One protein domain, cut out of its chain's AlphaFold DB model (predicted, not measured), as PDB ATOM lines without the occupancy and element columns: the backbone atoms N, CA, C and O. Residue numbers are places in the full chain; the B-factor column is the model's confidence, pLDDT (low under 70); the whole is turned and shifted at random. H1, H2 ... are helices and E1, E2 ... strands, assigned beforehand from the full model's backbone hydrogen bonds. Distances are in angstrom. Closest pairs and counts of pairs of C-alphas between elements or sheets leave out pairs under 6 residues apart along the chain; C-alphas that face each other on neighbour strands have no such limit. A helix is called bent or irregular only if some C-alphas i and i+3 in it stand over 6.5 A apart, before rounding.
ATOM      1  N   ALA A  31     179.923  67.013 185.785       96.75
ATOM      2  CA  ALA A  31     179.285  66.762 184.501       96.75
ATOM      3  C   ALA A  31     180.066  65.729 183.673       96.75
ATOM      4  O   ALA A  31     179.478  64.814 183.093       96.75
ATOM      5  N   ALA A  32     181.399  65.805 183.688       96.12
ATOM      6  CA  ALA A  32     182.253  64.819 183.027       96.12
ATOM      7  C   ALA A  32     182.166  63.435 183.693       96.12
ATOM      8  O   ALA A  32     182.157  62.414 183.001       96.12
ATOM      9  N   ILE A  33     182.081  63.384 185.028       96.69
ATOM     10  CA  ILE A  33     181.874  62.138 185.781       96.69
ATOM     11  C   ILE A  33     180.524  61.519 185.414       96.69
ATOM     12  O   ILE A  33     180.464  60.324 185.123       96.69
ATOM     13  N   LEU A  34     179.454  62.320 185.379       96.25
ATOM     14  CA  LEU A  34     178.129  61.840 184.996       96.25
ATOM     15  C   LEU A  34     178.117  61.310 183.559       96.25
ATOM     16  O   LEU A  34     177.626  60.208 183.339       96.25
ATOM     17  N   CYS A  35     178.705  62.040 182.607       97.88
ATOM     18  CA  CYS A  35     178.827  61.592 181.218       97.88
ATOM     19  C   CYS A  35     179.418  60.175 181.124       97.88
ATOM     20  O   CYS A  35     178.838  59.295 180.492       97.88
ATOM     21  N   LYS A  36     180.535  59.931 181.825       97.19
ATOM     22  CA  LYS A  36     181.178  58.610 181.876       97.19
ATOM     23  C   LYS A  36     180.309  57.564 182.569       97.19
ATOM     24  O   LYS A  36     180.223  56.437 182.095       97.19
ATOM     25  N   LYS A  37     179.642  57.932 183.669       96.44
ATOM     26  CA  LYS A  37     178.734  57.040 184.407       96.44
ATOM     27  C   LYS A  37     177.565  56.562 183.541       96.44
ATOM     28  O   LYS A  37     177.154  55.417 183.672       96.44
ATOM     29  N   LEU A  38     177.067  57.414 182.647       96.31
ATOM     30  CA  LEU A  38     176.008  57.084 181.687       96.31
ATOM     31  C   LEU A  38     176.534  56.302 180.464       96.31
ATOM     32  O   LEU A  38     175.779  56.008 179.543       96.31
ATOM     33  N   GLY A  39     177.824  55.949 180.435       96.62
ATOM     34  CA  GLY A  39     178.446  55.188 179.349       96.62
ATOM     35  C   GLY A  39     178.871  56.034 178.145       96.62
ATOM     36  O   GLY A  39     179.158  55.474 177.082       96.62
ATOM     37  N   GLY A  40     178.899  57.360 178.296       97.31
ATOM     38  CA  GLY A  40     179.422  58.300 177.312       97.31
ATOM     39  C   GLY A  40     180.927  58.546 177.458       97.31
ATOM     40  O   GLY A  40     181.560  58.204 178.459       97.31
ATOM     41  N   LEU A  41     181.515  59.181 176.445       97.25
ATOM     42  CA  LEU A  41     182.906  59.633 176.448       97.25
ATOM     43  C   LEU A  41     182.951  61.156 176.569       97.25
ATOM     44  O   LEU A  41     182.439  61.856 175.703       97.25
ATOM     45  N   ASN A  42     183.591  61.671 177.619       96.75
ATOM     46  CA  ASN A  42     183.777  63.111 177.792       96.75
ATOM     47  C   ASN A  42     185.064  63.583 177.104       96.75
ATOM     48  O   ASN A  42     186.154  63.145 177.482       96.75
ATOM     49  N   LYS A  43     184.941  64.511 176.157       95.94
ATOM     50  CA  LYS A  43     186.048  65.190 175.465       95.94
ATOM     51  C   LYS A  43     186.018  66.688 175.768       95.94
ATOM     52  O   LYS A  43     184.980  67.211 176.156       95.94
ATOM     53  N   THR A  44     187.136  67.377 175.572       96.88
ATOM     54  CA  THR A  44     187.195  68.842 175.673       96.88
ATOM     55  C   THR A  44     187.219  69.440 174.276       96.88
ATOM     56  O   THR A  44     188.020  69.024 173.436       96.88
ATOM     57  N   VAL A  45     186.356  70.414 174.029       96.81
ATOM     58  CA  VAL A  45     186.257  71.163 172.776       96.81
ATOM     59  C   VAL A  45     186.649  72.607 173.066       96.81
ATOM     60  O   VAL A  45     186.134  73.198 174.015       96.81
ATOM     61  N   GLN A  46     187.572  73.159 172.284       97.06
ATOM     62  CA  GLN A  46     187.835  74.595 172.255       97.06
ATOM     63  C   GLN A  46     186.737  75.251 171.430       97.06
ATOM     64  O   GLN A  46     186.495  74.843 170.297       97.06
ATOM     65  N   VAL A  47     186.079  76.239 172.006       95.56
ATOM     66  CA  VAL A  47     185.010  77.025 171.395       95.56
ATOM     67  C   VAL A  47     185.360  78.508 171.507       95.56
ATOM     68  O   VAL A  47     186.333  78.867 172.177       95.56
ATOM     69  N   SER A  48     184.589  79.386 170.867       91.19
ATOM     70  CA  SER A  48     184.913  80.820 170.808       91.19
ATOM     71  C   SER A  48     185.053  81.459 172.198       91.19
ATOM     72  O   SER A  48     185.932  82.289 172.424       91.19
ATOM     73  N   ASN A  49     184.245  80.991 173.153       87.94
ATOM     74  CA  ASN A  49     184.179  81.504 174.521       87.94
ATOM     75  C   ASN A  49     184.955  80.656 175.549       87.94
ATOM     76  O   ASN A  49     184.727  80.783 176.753       87.94
ATOM     77  N   GLY A  50     185.866  79.782 175.104       92.69
ATOM     78  CA  GLY A  50     186.740  78.999 175.981       92.69
ATOM     79  C   GLY A  50     186.641  77.496 175.747       92.69
ATOM     80  O   GLY A  50     186.791  77.021 174.627       92.69
ATOM     81  N   GLN A  51     186.446  76.723 176.817       94.94
ATOM     82  CA  GLN A  51     186.419  75.261 176.751       94.94
ATOM     83  C   GLN A  51     185.063  74.699 177.148       94.94
ATOM     84  O   GLN A  51     184.498  75.058 178.181       94.94
ATOM     85  N   LEU A  52     184.594  73.736 176.362       95.38
ATOM     86  CA  LEU A  52     183.362  73.003 176.592       95.38
ATOM     87  C   LEU A  52     183.666  71.516 176.795       95.38
ATOM     88  O   LEU A  52     184.407  70.902 176.027       95.38
ATOM     89  N   GLY A  53     183.061  70.908 177.814       97.06
ATOM     90  CA  GLY A  53     183.019  69.453 177.931       97.06
ATOM     91  C   GLY A  53     181.950  68.892 176.997       97.06
ATOM     92  O   GLY A  53     180.778  69.219 177.160       97.06
ATOM     93  N   LEU A  54     182.332  68.044 176.047       97.81
ATOM     94  CA  LEU A  54     181.425  67.381 175.116       97.81
ATOM     95  C   LEU A  54     181.284  65.906 175.490       97.81
ATOM     96  O   LEU A  54     182.258  65.152 175.462       97.81
ATOM     97  N   CYS A  55     180.067  65.493 175.824       98.31
ATOM     98  CA  CYS A  55     179.727  64.105 176.078       98.31
ATOM     99  C   CYS A  55     179.276  63.427 174.781       98.31
ATOM    100  O   CYS A  55     178.301  63.855 174.160       98.31
ATOM    101  N   SER A  56     179.980  62.374 174.367       97.94
ATOM    102  CA  SER A  56     179.677  61.608 173.156       97.94
ATOM    103  C   SER A  56     179.111  60.226 173.477       97.94
ATOM    104  O   SER A  56     179.725  59.450 174.214       97.94
ATOM    105  N   PHE A  57     177.990  59.888 172.848       97.81
ATOM    106  CA  PHE A  57     177.360  58.569 172.843       97.81
ATOM    107  C   PHE A  57     177.410  58.006 171.419       97.81
ATOM    108  O   PHE A  57     176.424  58.019 170.688       97.81
ATOM    109  N   GLY A  58     178.593  57.555 170.992       95.62
ATOM    110  CA  GLY A  58     178.834  57.255 169.578       95.62
ATOM    111  C   GLY A  58     178.859  58.545 168.757       95.62
ATOM    112  O   GLY A  58     179.682  59.421 169.027       95.62
ATOM    113  N   GLU A  59     177.962  58.660 167.777       95.44
ATOM    114  CA  GLU A  59     177.821  59.869 166.950       95.44
ATOM    115  C   GLU A  59     177.009  60.976 167.629       95.44
ATOM    116  O   GLU A  59     177.169  62.148 167.287       95.44
ATOM    117  N   ALA A  60     176.154  60.628 168.594       97.56
ATOM    118  CA  ALA A  60     175.382  61.609 169.337       97.56
ATOM    119  C   ALA A  60     176.274  62.387 170.302       97.56
ATOM    120  O   ALA A  60     177.083  61.812 171.032       97.56
ATOM    121  N   GLN A  61     176.116  63.703 170.322       97.94
ATOM    122  CA  GLN A  61     176.953  64.607 171.090       97.94
ATOM    123  C   GLN A  61     176.094  65.649 171.791       97.94
ATOM    124  O   GLN A  61     175.207  66.250 171.193       97.94
ATOM    125  N   ILE A  62     176.384  65.887 173.063       98.38
ATOM    126  CA  ILE A  62     175.729  66.903 173.884       98.38
ATOM    127  C   ILE A  62     176.756  67.502 174.841       98.38
ATOM    128  O   ILE A  62     177.668  66.799 175.280       98.38
ATOM    129  N   SER A  63     176.648  68.786 175.185       98.00
ATOM    130  CA  SER A  63     177.502  69.331 176.248       98.00
ATOM    131  C   SER A  63     177.293  68.539 177.540       98.00
ATOM    132  O   SER A  63     176.166  68.215 177.920       98.00
ATOM    133  N   ALA A  64     178.390  68.225 178.227       98.00
ATOM    134  CA  ALA A  64     178.358  67.494 179.484       98.00
ATOM    135  C   ALA A  64     177.516  68.238 180.530       98.00
ATOM    136  O   ALA A  64     176.759  67.603 181.262       98.00
ATOM    137  N   TRP A  65     177.598  69.573 180.576       97.44
ATOM    138  CA  TRP A  65     176.785  70.385 181.484       97.44
ATOM    139  C   TRP A  65     175.311  70.399 181.082       97.44
ATOM    140  O   TRP A  65     174.460  70.240 181.953       97.44
ATOM    141  N   THR A  66     174.999  70.484 179.783       98.12
ATOM    142  CA  THR A  66     173.615  70.325 179.303       98.12
ATOM    143  C   THR A  66     173.033  68.991 179.767       98.12
ATOM    144  O   THR A  66     171.947  68.962 180.340       98.12
ATOM    145  N   LEU A  67     173.762  67.888 179.562       98.19
ATOM    146  CA  LEU A  67     173.336  66.554 179.990       98.19
ATOM    147  C   LEU A  67     173.158  66.485 181.507       98.19
ATOM    148  O   LEU A  67     172.157  65.964 181.991       98.19
ATOM    149  N   PHE A  68     174.114  67.028 182.260       97.25
ATOM    150  CA  PHE A  68     174.065  67.056 183.715       97.25
ATOM    151  C   PHE A  68     172.820  67.769 184.232       97.25
ATOM    152  O   PHE A  68     172.092  67.207 185.051       97.25
ATOM    153  N   HIS A  69     172.540  68.968 183.730       96.25
ATOM    154  CA  HIS A  69     171.352  69.715 184.123       96.25
ATOM    155  C   HIS A  69     170.070  69.044 183.643       96.25
ATOM    156  O   HIS A  69     169.107  69.000 184.397       96.25
ATOM    157  N   ALA A  70     170.052  68.451 182.450       96.50
ATOM    158  CA  ALA A  70     168.888  67.720 181.966       96.50
ATOM    159  C   ALA A  70     168.547  66.515 182.856       96.50
ATOM    160  O   ALA A  70     167.399  66.371 183.270       96.50
ATOM    161  N   VAL A  71     169.534  65.694 183.214       95.19
ATOM    162  CA  VAL A  71     169.333  64.528 184.092       95.19
ATOM    163  C   VAL A  71     168.954  64.960 185.512       95.19
ATOM    164  O   VAL A  71     168.127  64.327 186.159       95.19
ATOM    165  N   LYS A  72     169.525  66.057 186.025       93.31
ATOM    166  CA  LYS A  72     169.254  66.519 187.397       93.31
ATOM    167  C   LYS A  72     167.970  67.328 187.552       93.31
ATOM    168  O   LYS A  72     167.338  67.236 188.599       93.31
ATOM    169  N   ASN A  73     167.593  68.091 186.532       89.81
ATOM    170  CA  ASN A  73     166.529  69.093 186.604       89.81
ATOM    171  C   ASN A  73     165.359  68.781 185.656       89.81
ATOM    172  O   ASN A  73     164.566  69.673 185.366       89.81
ATOM    173  N   GLY A  74     165.242  67.548 185.152       85.75
ATOM    174  CA  GLY A  74     164.059  67.086 184.420       85.75
ATOM    175  C   GLY A  74     163.969  67.558 182.968       85.75
ATOM    176  O   GLY A  74     162.911  67.993 182.533       85.75
ATOM    177  N   LYS A  75     165.067  67.466 182.207       90.44
ATOM    178  CA  LYS A  75     165.147  67.766 180.760       90.44
ATOM    179  C   LYS A  75     164.771  69.202 180.367       90.44
ATOM    180  O   LYS A  75     164.578  69.479 179.189       90.44
ATOM    181  N   ASN A  76     164.755  70.122 181.328       89.12
ATOM    182  CA  ASN A  76     164.411  71.536 181.151       89.12
ATOM    183  C   ASN A  76     165.538  72.376 180.517       89.12
ATOM    184  O   ASN A  76     165.715  73.538 180.863       89.12
ATOM    185  N   MET A  77     166.322  71.777 179.621       95.25
ATOM    186  CA  MET A  77     167.324  72.480 178.822       95.25
ATOM    187  C   MET A  77     166.799  72.572 177.395       95.25
ATOM    188  O   MET A  77     166.356  71.558 176.846       95.25
ATOM    189  N   GLN A  78     166.895  73.741 176.774       95.12
ATOM    190  CA  GLN A  78     166.348  74.008 175.448       95.12
ATOM    191  C   GLN A  78     166.900  73.042 174.394       95.12
ATOM    192  O   GLN A  78     166.142  72.524 173.575       95.12
ATOM    193  N   ALA A  79     168.190  72.705 174.454       95.44
ATOM    194  CA  ALA A  79     168.790  71.695 173.585       95.44
ATOM    195  C   ALA A  79     168.100  70.328 173.682       95.44
ATOM    196  O   ALA A  79     167.900  69.654 172.671       95.44
ATOM    197  N   VAL A  80     167.725  69.914 174.894       95.56
ATOM    198  CA  VAL A  80     167.081  68.619 175.136       95.56
ATOM    199  C   VAL A  80     165.613  68.662 174.742       95.56
ATOM    200  O   VAL A  80     165.153  67.749 174.062       95.56
ATOM    201  N   SER A  81     164.875  69.714 175.101       93.56
ATOM    202  CA  SER A  81     163.477  69.855 174.681       93.56
ATOM    203  C   SER A  81     163.353  69.935 173.160       93.56
ATOM    204  O   SER A  81     162.459  69.319 172.588       93.56
ATOM    205  N   THR A  82     164.277  70.634 172.496       93.69
ATOM    206  CA  THR A  82     164.293  70.758 171.032       93.69
ATOM    207  C   THR A  82     164.610  69.420 170.371       93.69
ATOM    208  O   THR A  82     163.915  69.040 169.431       93.69
ATOM    209  N   LEU A  83     165.592  68.674 170.895       93.94
ATOM    210  CA  LEU A  83     165.893  67.315 170.435       93.94
ATOM    211  C   LEU A  83     164.683  66.387 170.592       93.94
ATOM    212  O   LEU A  83     164.381  65.632 169.681       93.94
ATOM    213  N   LEU A  84     164.006  66.404 171.739       92.38
ATOM    214  CA  LEU A  84     162.908  65.473 172.020       92.38
ATOM    215  C   LEU A  84     161.597  65.856 171.322       92.38
ATOM    216  O   LEU A  84     160.773  64.982 171.067       92.38
ATOM    217  N   GLY A  85     161.402  67.142 171.035       87.00
ATOM    218  CA  GLY A  85     160.171  67.677 170.461       87.00
ATOM    219  C   GLY A  85     160.089  67.659 168.932       87.00
ATOM    220  O   GLY A  85     159.001  67.887 168.415       87.00
ATOM    221  N   ASN A  86     161.183  67.411 168.198       69.81
ATOM    222  CA  ASN A  86     161.211  67.587 166.737       69.81
ATOM    223  C   ASN A  86     161.815  66.425 165.950       69.81
ATOM    224  O   ASN A  86     162.726  65.740 166.402       69.81
ATOM    225  N   SER A  87     161.354  66.273 164.705       63.56
ATOM    226  CA  SER A  87     161.806  65.228 163.780       63.56
ATOM    227  C   SER A  87     163.071  65.565 162.976       63.56
ATOM    228  O   SER A  87     163.617  64.638 162.395       63.56
ATOM    229  N   ALA A  88     163.524  66.827 162.923       61.88
ATOM    230  CA  ALA A  88     164.814  67.257 162.344       61.88
ATOM    231  C   ALA A  88     164.989  68.794 162.446       61.88
ATOM    232  O   ALA A  88     164.872  69.499 161.443       61.88
ATOM    233  N   PRO A  89     165.169  69.360 163.648       69.50
ATOM    234  CA  PRO A  89     165.221  70.807 163.822       69.50
ATOM    235  C   PRO A  89     166.506  71.423 163.246       69.50
ATOM    236  O   PRO A  89     167.609  70.920 163.471       69.50
ATOM    237  N   ASP A  90     166.350  72.546 162.543       85.00
ATOM    238  CA  ASP A  90     167.453  73.458 162.242       85.00
ATOM    239  C   ASP A  90     167.769  74.310 163.483       85.00
ATOM    240  O   ASP A  90     166.857  74.736 164.194       85.00
ATOM    241  N   CYS A  91     169.050  74.541 163.766       93.31
ATOM    242  CA  CYS A  91     169.507  75.202 164.991       93.31
ATOM    243  C   CYS A  91     168.921  76.616 165.137       93.31
ATOM    244  O   CYS A  91     168.394  76.980 166.191       93.31
ATOM    245  N   GLU A  92     168.956  77.382 164.048       93.69
ATOM    246  CA  GLU A  92     168.542  78.787 164.007       93.69
ATOM    247  C   GLU A  92     167.027  78.953 164.141       93.69
ATOM    248  O   GLU A  92     166.554  79.914 164.748       93.69
ATOM    249  N   HIS A  93     166.249  77.975 163.661       91.12
ATOM    250  CA  HIS A  93     164.788  77.991 163.771       91.12
ATOM    251  C   HIS A  93     164.315  78.070 165.230       91.12
ATOM    252  O   HIS A  93     163.298  78.693 165.528       91.12
ATOM    253  N   PHE A  94     165.069  77.471 166.151       90.38
ATOM    254  CA  PHE A  94     164.772  77.482 167.585       90.38
ATOM    255  C   PHE A  94     165.543  78.574 168.340       90.38
ATOM    256  O   PHE A  94     165.653  78.518 169.565       90.38
ATOM    257  N   GLY A  95     166.072  79.568 167.620       93.19
ATOM    258  CA  GLY A  95     166.830  80.686 168.180       93.19
ATOM    259  C   GLY A  95     168.235  80.312 168.651       93.19
ATOM    260  O   GLY A  95     168.840  81.081 169.397       93.19
ATOM    261  N   GLY A  96     168.736  79.133 168.271       95.50
ATOM    262  CA  GLY A  96     170.116  78.745 168.513       95.50
ATOM    263  C   GLY A  96     171.072  79.356 167.488       95.50
ATOM    264  O   GLY A  96     170.661  79.800 166.422       95.50
ATOM    265  N   ASN A  97     172.362  79.350 167.805       96.19
ATOM    266  CA  ASN A  97     173.433  79.735 166.891       96.19
ATOM    267  C   ASN A  97     174.355  78.539 166.658       96.19
ATOM    268  O   ASN A  97     174.636  77.771 167.583       96.19
ATOM    269  N   ILE A  98     174.842  78.385 165.429       96.31
ATOM    270  CA  ILE A  98     175.849  77.372 165.121       96.31
ATOM    271  C   ILE A  98     177.208  77.883 165.602       96.31
ATOM    272  O   ILE A  98     177.699  78.909 165.140       96.31
ATOM    273  N   GLU A  99     177.834  77.136 166.504       95.75
ATOM    274  CA  GLU A  99     179.202  77.360 166.957       95.75
ATOM    275  C   GLU A  99     180.101  76.225 166.457       95.75
ATOM    276  O   GLU A  99     179.765  75.043 166.566       95.75
ATOM    277  N   ILE A 100     181.264  76.577 165.910       96.88
ATOM    278  CA  ILE A 100     182.283  75.603 165.522       96.88
ATOM    279  C   ILE A 100     183.289  75.469 166.658       96.88
ATOM    280  O   ILE A 100     183.901  76.447 167.086       96.88
ATOM    281  N   GLY A 101     183.460  74.241 167.134       95.31
ATOM    282  CA  GLY A 101     184.466  73.891 168.118       95.31
ATOM    283  C   GLY A 101     185.537  72.966 167.550       95.31
ATOM    284  O   GLY A 101     185.294  72.232 166.596       95.31
ATOM    285  N   ILE A 102     186.716  72.960 168.164       96.75
ATOM    286  CA  ILE A 102     187.832  72.077 167.803       96.75
ATOM    287  C   ILE A 102     188.126  71.143 168.974       96.75
ATOM    288  O   ILE A 102     188.327  71.586 170.107       96.75
ATOM    289  N   LEU A 103     188.157  69.834 168.729       94.56
ATOM    290  CA  LEU A 103     188.534  68.866 169.760       94.56
ATOM    291  C   LEU A 103     189.970  69.122 170.241       94.56
ATOM    292  O   LEU A 103     190.915  69.184 169.462       94.56
ATOM    293  N   THR A 104     190.142  69.262 171.556       93.56
ATOM    294  CA  THR A 104     191.444  69.593 172.150       93.56
ATOM    295  C   THR A 104     192.452  68.480 171.879       93.56
ATOM    296  O   THR A 104     192.178  67.310 172.147       93.56
ATOM    297  N   GLY A 105     193.632  68.855 171.381       91.25
ATOM    298  CA  GLY A 105     194.676  67.907 170.988       91.25
ATOM    299  C   GLY A 105     194.468  67.290 169.601       91.25
ATOM    300  O   GLY A 105     195.220  66.392 169.230       91.25
ATOM    301  N   THR A 106     193.476  67.752 168.834       93.00
ATOM    302  CA  THR A 106     193.266  67.373 167.432       93.00
ATOM    303  C   THR A 106     192.938  68.609 166.580       93.00
ATOM    304  O   THR A 106     192.805  69.712 167.101       93.00
ATOM    305  N   ASN A 107     192.798  68.416 165.264       91.62
ATOM    306  CA  ASN A 107     192.273  69.419 164.324       91.62
ATOM    307  C   ASN A 107     190.851  69.060 163.863       91.62
ATOM    308  O   ASN A 107     190.449  69.362 162.743       91.62
ATOM    309  N   THR A 108     190.117  68.304 164.679       95.19
ATOM    310  CA  THR A 108     188.781  67.829 164.324       95.19
ATOM    311  C   THR A 108     187.754  68.871 164.724       95.19
ATOM    312  O   THR A 108     187.571  69.129 165.917       95.19
ATOM    313  N   GLU A 109     187.073  69.421 163.728       96.38
ATOM    314  CA  GLU A 109     185.954  70.331 163.931       96.38
ATOM    315  C   GLU A 109     184.697  69.580 164.372       96.38
ATOM    316  O   GLU A 109     184.418  68.452 163.957       96.38
ATOM    317  N   VAL A 110     183.929  70.235 165.232       96.06
ATOM    318  CA  VAL A 110     182.628  69.792 165.710       96.06
ATOM    319  C   VAL A 110     181.681  70.976 165.627       96.06
ATOM    320  O   VAL A 110     181.901  71.997 166.274       96.06
ATOM    321  N   SER A 111     180.608  70.831 164.859       97.00
ATOM    322  CA  SER A 111     179.534  71.820 164.814       97.00
ATOM    323  C   SER A 111     178.560  71.585 165.964       97.00
ATOM    324  O   SER A 111     178.002  70.492 166.115       97.00
ATOM    325  N   LEU A 112     178.340  72.616 166.766       97.19
ATOM    326  CA  LEU A 112     177.439  72.626 167.907       97.19
ATOM    327  C   LEU A 112     176.311  73.619 167.640       97.19
ATOM    328  O   LEU A 112     176.533  74.682 167.075       97.19
ATOM    329  N   CYS A 113     175.103  73.282 168.069       97.12
ATOM    330  CA  CYS A 113     174.032  74.250 168.230       97.12
ATOM    331  C   CYS A 113     174.050  74.758 169.673       97.12
ATOM    332  O   CYS A 113     173.889  73.960 170.605       97.12
ATOM    333  N   GLN A 114     174.265  76.060 169.847       97.25
ATOM    334  CA  GLN A 114     174.204  76.767 171.121       97.25
ATOM    335  C   GLN A 114     172.856  77.477 171.250       97.25
ATOM    336  O   GLN A 114     172.517  78.314 170.419       97.25
ATOM    337  N   PHE A 115     172.113  77.199 172.314       96.50
ATOM    338  CA  PHE A 115     170.825  77.833 172.589       96.50
ATOM    339  C   PHE A 115     170.948  79.038 173.540       96.50
ATOM    340  O   PHE A 115     171.924  79.127 174.293       96.50
ATOM    341  N   PRO A 116     169.953  79.951 173.559       96.38
ATOM    342  CA  PRO A 116     169.926  81.112 174.456       96.38
ATOM    343  C   PRO A 116     170.036  80.792 175.953       96.38
ATOM    344  O   PRO A 116     170.556  81.604 176.713       96.38
ATOM    345  N   ASP A 117     169.588  79.611 176.389       95.75
ATOM    346  CA  ASP A 117     169.734  79.142 177.776       95.75
ATOM    347  C   ASP A 117     171.156  78.637 178.113       95.75
ATOM    348  O   ASP A 117     171.400  78.126 179.208       95.75
ATOM    349  N   GLY A 118     172.099  78.748 177.172       95.12
ATOM    350  CA  GLY A 118     173.474  78.271 177.300       95.12
ATOM    351  C   GLY A 118     173.634  76.764 177.091       95.12
ATOM    352  O   GLY A 118     174.746  76.241 177.219       95.12
ATOM    353  N   SER A 119     172.567  76.031 176.765       97.06
ATOM    354  CA  SER A 119     172.671  74.614 176.433       97.06
ATOM    355  C   SER A 119     173.276  74.406 175.045       97.06
ATOM    356  O   SER A 119     173.010  75.147 174.105       97.06
ATOM    357  N   HIS A 120     174.121  73.381 174.925       97.44
ATOM    358  CA  HIS A 120     174.747  72.995 173.659       97.44
ATOM    359  C   HIS A 120     174.483  71.528 173.323       97.44
ATOM    360  O   HIS A 120     174.508  70.662 174.212       97.44
ATOM    361  N   ILE A 121     174.309  71.249 172.034       97.31
ATOM    362  CA  ILE A 121     174.163  69.908 171.456       97.31
ATOM    363  C   ILE A 121     174.865  69.841 170.098       97.31
ATOM    364  O   ILE A 121     174.967  70.850 169.409       97.31
ATOM    365  N   GLY A 122     175.367  68.672 169.698       97.44
ATOM    366  CA  GLY A 122     175.932  68.487 168.362       97.44
ATOM    367  C   GLY A 122     174.902  68.802 167.281       97.44
ATOM    368  O   GLY A 122     173.766  68.335 167.359       97.44
ATOM    369  N   LEU A 123     175.289  69.560 166.255       96.31
ATOM    370  CA  LEU A 123     174.374  69.980 165.189       96.31
ATOM    371  C   LEU A 123     173.757  68.769 164.474       96.31
ATOM    372  O   LEU A 123     172.541  68.680 164.349       96.31
ATOM    373  N   LYS A 124     174.581  67.774 164.114       95.25
ATOM    374  CA  LYS A 124     174.105  66.516 163.514       95.25
ATOM    375  C   LYS A 124     173.188  65.742 164.465       95.25
ATOM    376  O   LYS A 124     172.198  65.167 164.025       95.25
ATOM    377  N   THR A 125     173.504  65.721 165.760       96.12
ATOM    378  CA  THR A 125     172.672  65.076 166.791       96.12
ATOM    379  C   THR A 125     171.291  65.712 166.827       96.12
ATOM    380  O   THR A 125     170.296  64.996 166.781       96.12
ATOM    381  N   LEU A 126     171.235  67.042 166.841       95.38
ATOM    382  CA  LEU A 126     169.997  67.804 166.813       95.38
ATOM    383  C   LEU A 126     169.199  67.523 165.533       95.38
ATOM    384  O   LEU A 126     168.073  67.048 165.620       95.38
ATOM    385  N   GLN A 127     169.814  67.714 164.363       93.81
ATOM    386  CA  GLN A 127     169.181  67.540 163.049       93.81
ATOM    387  C   GLN A 127     168.703  66.109 162.781       93.81
ATOM    388  O   GLN A 127     167.725  65.915 162.069       93.81
ATOM    389  N   SER A 128     169.368  65.097 163.343       93.12
ATOM    390  CA  SER A 128     168.948  63.699 163.175       93.12
ATOM    391  C   SER A 128     167.691  63.362 163.993       93.12
ATOM    392  O   SER A 128     167.006  62.388 163.694       93.12
ATOM    393  N   GLY A 129     167.376  64.154 165.023       92.75
ATOM    394  CA  GLY A 129     166.192  63.962 165.856       92.75
ATOM    395  C   GLY A 129     166.254  62.732 166.779       92.75
ATOM    396  O   GLY A 129     167.190  61.929 166.739       92.75
ATOM    397  N   PRO A 130     165.257  62.545 167.652       93.19
ATOM    398  CA  PRO A 130     165.326  61.587 168.755       93.19
ATOM    399  C   PRO A 130     165.127  60.135 168.300       93.19
ATOM    400  O   PRO A 130     165.521  59.215 169.005       93.19
ATOM    401  N   GLN A 131     164.539  59.927 167.118       93.12
ATOM    402  CA  GLN A 131     164.298  58.598 166.545       93.12
ATOM    403  C   GLN A 131     165.496  58.063 165.747       93.12
ATOM    404  O   GLN A 131     165.477  56.916 165.305       93.12
ATOM    405  N   ALA A 132     166.542  58.871 165.538       93.75
ATOM    406  CA  ALA A 132     167.727  58.412 164.831       93.75
ATOM    407  C   ALA A 132     168.442  57.306 165.626       93.75
ATOM    408  O   ALA A 132     168.745  57.513 166.806       93.75
ATOM    409  N   PRO A 133     168.833  56.186 164.987       96.00
ATOM    410  CA  PRO A 133     169.612  55.134 165.649       96.00
ATOM    411  C   PRO A 133     170.901  55.663 166.294       96.00
ATOM    412  O   PRO A 133     171.279  55.245 167.386       96.00
ATOM    413  N   ALA A 134     171.535  56.655 165.658       96.06
ATOM    414  CA  ALA A 134     172.720  57.338 166.175       96.06
ATOM    415  C   ALA A 134     172.491  58.032 167.533       96.06
ATOM    416  O   ALA A 134     173.436  58.182 168.305       96.06
ATOM    417  N   ASN A 135     171.249  58.423 167.835       95.75
ATOM    418  CA  ASN A 135     170.877  59.159 169.040       95.75
ATOM    419  C   ASN A 135     170.326  58.272 170.157       95.75
ATOM    420  O   ASN A 135     170.241  58.736 171.293       95.75
ATOM    421  N   GLN A 136     170.017  57.001 169.889       96.44
ATOM    422  CA  GLN A 136     169.330  56.123 170.839       96.44
ATOM    423  C   GLN A 136     170.009  56.079 172.219       96.44
ATOM    424  O   GLN A 136     169.349  56.260 173.237       96.44
ATOM    425  N   ARG A 137     171.341  55.950 172.263       97.69
ATOM    426  CA  ARG A 137     172.095  55.911 173.530       97.69
ATOM    427  C   ARG A 137     172.031  57.221 174.318       97.69
ATOM    428  O   ARG A 137     172.027  57.196 175.544       97.69
ATOM    429  N   LEU A 138     171.980  58.364 173.632       97.25
ATOM    430  CA  LEU A 138     171.777  59.660 174.281       97.25
ATOM    431  C   LEU A 138     170.348  59.767 174.832       97.25
ATOM    432  O   LEU A 138     170.157  60.245 175.946       97.25
ATOM    433  N   ILE A 139     169.350  59.303 174.079       96.00
ATOM    434  CA  ILE A 139     167.949  59.306 174.517       96.00
ATOM    435  C   ILE A 139     167.759  58.414 175.747       96.00
ATOM    436  O   ILE A 139     167.133  58.840 176.715       96.00
ATOM    437  N   GLU A 140     168.343  57.218 175.755       96.12
ATOM    438  CA  GLU A 140     168.384  56.338 176.928       96.12
ATOM    439  C   GLU A 140     169.032  57.045 178.126       96.12
ATOM    440  O   GLU A 140     168.448  57.074 179.206       96.12
ATOM    441  N   ALA A 141     170.178  57.706 177.924       95.94
ATOM    442  CA  ALA A 141     170.872  58.444 178.980       95.94
ATOM    443  C   ALA A 141     170.060  59.621 179.555       95.94
ATOM    444  O   ALA A 141     170.214  59.945 180.729       95.94
ATOM    445  N   LEU A 142     169.203  60.258 178.752       95.06
ATOM    446  CA  LEU A 142     168.328  61.355 179.183       95.06
ATOM    447  C   LEU A 142     167.097  60.877 179.969       95.06
ATOM    448  O   LEU A 142     166.429  61.701 180.588       95.06
ATOM    449  N   ASN A 143     166.758  59.588 179.913       90.69
ATOM    450  CA  ASN A 143     165.594  59.000 180.584       90.69
ATOM    451  C   ASN A 143     165.912  58.369 181.953       90.69
ATOM    452  O   ASN A 143     165.008  57.807 182.569       90.69
ATOM    453  N   LEU A 144     167.168  58.443 182.402       75.50
ATOM    454  CA  LEU A 144     167.644  57.945 183.699       75.50
ATOM    455  C   LEU A 144     167.511  59.001 184.800       75.50
ATOM    456  O   LEU A 144     167.248  58.591 185.953       75.50
TER     457      LEU A 144
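Overview. This is residues 31 to 144 of the 144 residues of an uncharacterized protein of Bdellovibrio sp. ArHS (UniProt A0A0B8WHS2). One six-stranded sheet is folded back on itself like part of a barrel, E3, E2 and E1 facing E5 and E6 with E4 as the hinge, and its two edge strands E3 and E6 come together near the middle of the domain. Helices H2, H3, H4 and H5 gather round those two edges, while H1 covers E1 and E2. The printed part has 114 residues with five named helices and six named strands, in the order H1 E1 E2 E3 H2 H3 E4 E5 E6 H4 H5. The sheet's order is E3 E2 E1 E4 E5 E6, antiparallel throughout, and the class is mixed, helices and strands. The whole is compact and rounded, with a radius of gyration of the C-alphas of 12.5 A and spans of 33 by 32 by 25 A.

Along the chain. H1, residues 31 to 37, begins at C-alpha 31 at (179.285, 66.762, 184.501). E1, residues 41 to 47, is 18.2 A long, and E2, residues 50 to 57, is 22.7 A long, from C-alpha 50 at (186.740, 78.999, 175.981). E3 is residues 60 to 63. H2, residues 64 to 73, is 13.9 A long, and H3 is residues 78 to 85. E4, residues 97 to 103, measures 18.8 A, and E5, residues 109 to 114, 15.2 A. E6 is residues 120 to 122 and H4 residues 123 to 128. H5, residues 133 to 142, is 15.0 A long and ends at C-alpha 142 at (168.328, 61.355, 179.183); it is irregular, with C-alphas 134 and 137 7.5 A apart.

Arrangement. The strands form two meanders, E1 E2 E3 and E4 E5 E6, each strand the antiparallel neighbour of the one before. In the hairpin of E1 and E2, N 43 and O 54 are 2.8 A apart, within hydrogen-bond range; in the hairpin of E2 and E3, N 55 and O 62 are 2.8 A apart. E1 and E4 are antiparallel neighbours, one from each meander, with 113 degrees between their directions, and N 46 and O 102 are 2.8 A apart, within hydrogen-bond range. E4 is staggered, pairing with E1 over residues 102 to 103 and with E5 over residues 97 to 102, where N 99 and O 112 are 2.8 A apart. In the hairpin of E5 and E6, N 113 and O 121 are 2.8 A apart. The closest C-alphas of edge strands E3 and E6 are those of Ile 62 and Ile 121, 4.2 A apart. H1 is on the sheet at a height of 8.6 A and runs along the strands, at 2 degrees to E1 on the local plane. H2, on the same face as H1, stands up from the sheet at 57 degrees and touches H1 about perpendicular, at 81 degrees, with the C-alphas of Ala 31 and Ala 64 closest at 5.2 A. H5 is on that face too and only just touches H2, with 3 pairs of C-alphas within 8 A, the closest those of Val 71 and Leu 142 at 5.9 A. H3 is over E6 and only just touches H4, with 3 such pairs, Leu 83 and Leu 126 closest at 5.5 A, at a shallow tilt of 14 degrees. H4 and H5 touch only at the corner, Thr 125 and Asn 135 having the closest C-alphas at 6.6 A. H1 and H5 are apart. Every O i to N i+4 pair is within hydrogen-bond range in H1, H2, H3 and H4, and 4 of 6 are in H5.

Size, cuts and confidence. The C-alphas of Gly 74 and Asn 107, the two farthest apart, are 34.7 A apart. The printed part has no cut and ends at the chain's last residue, Leu 144. The link from H3 to E4, 11 residues, is long; the other links between named elements are tight. Mean pLDDT of the printed part is 94.0, and residues 86 to 89 are under 70.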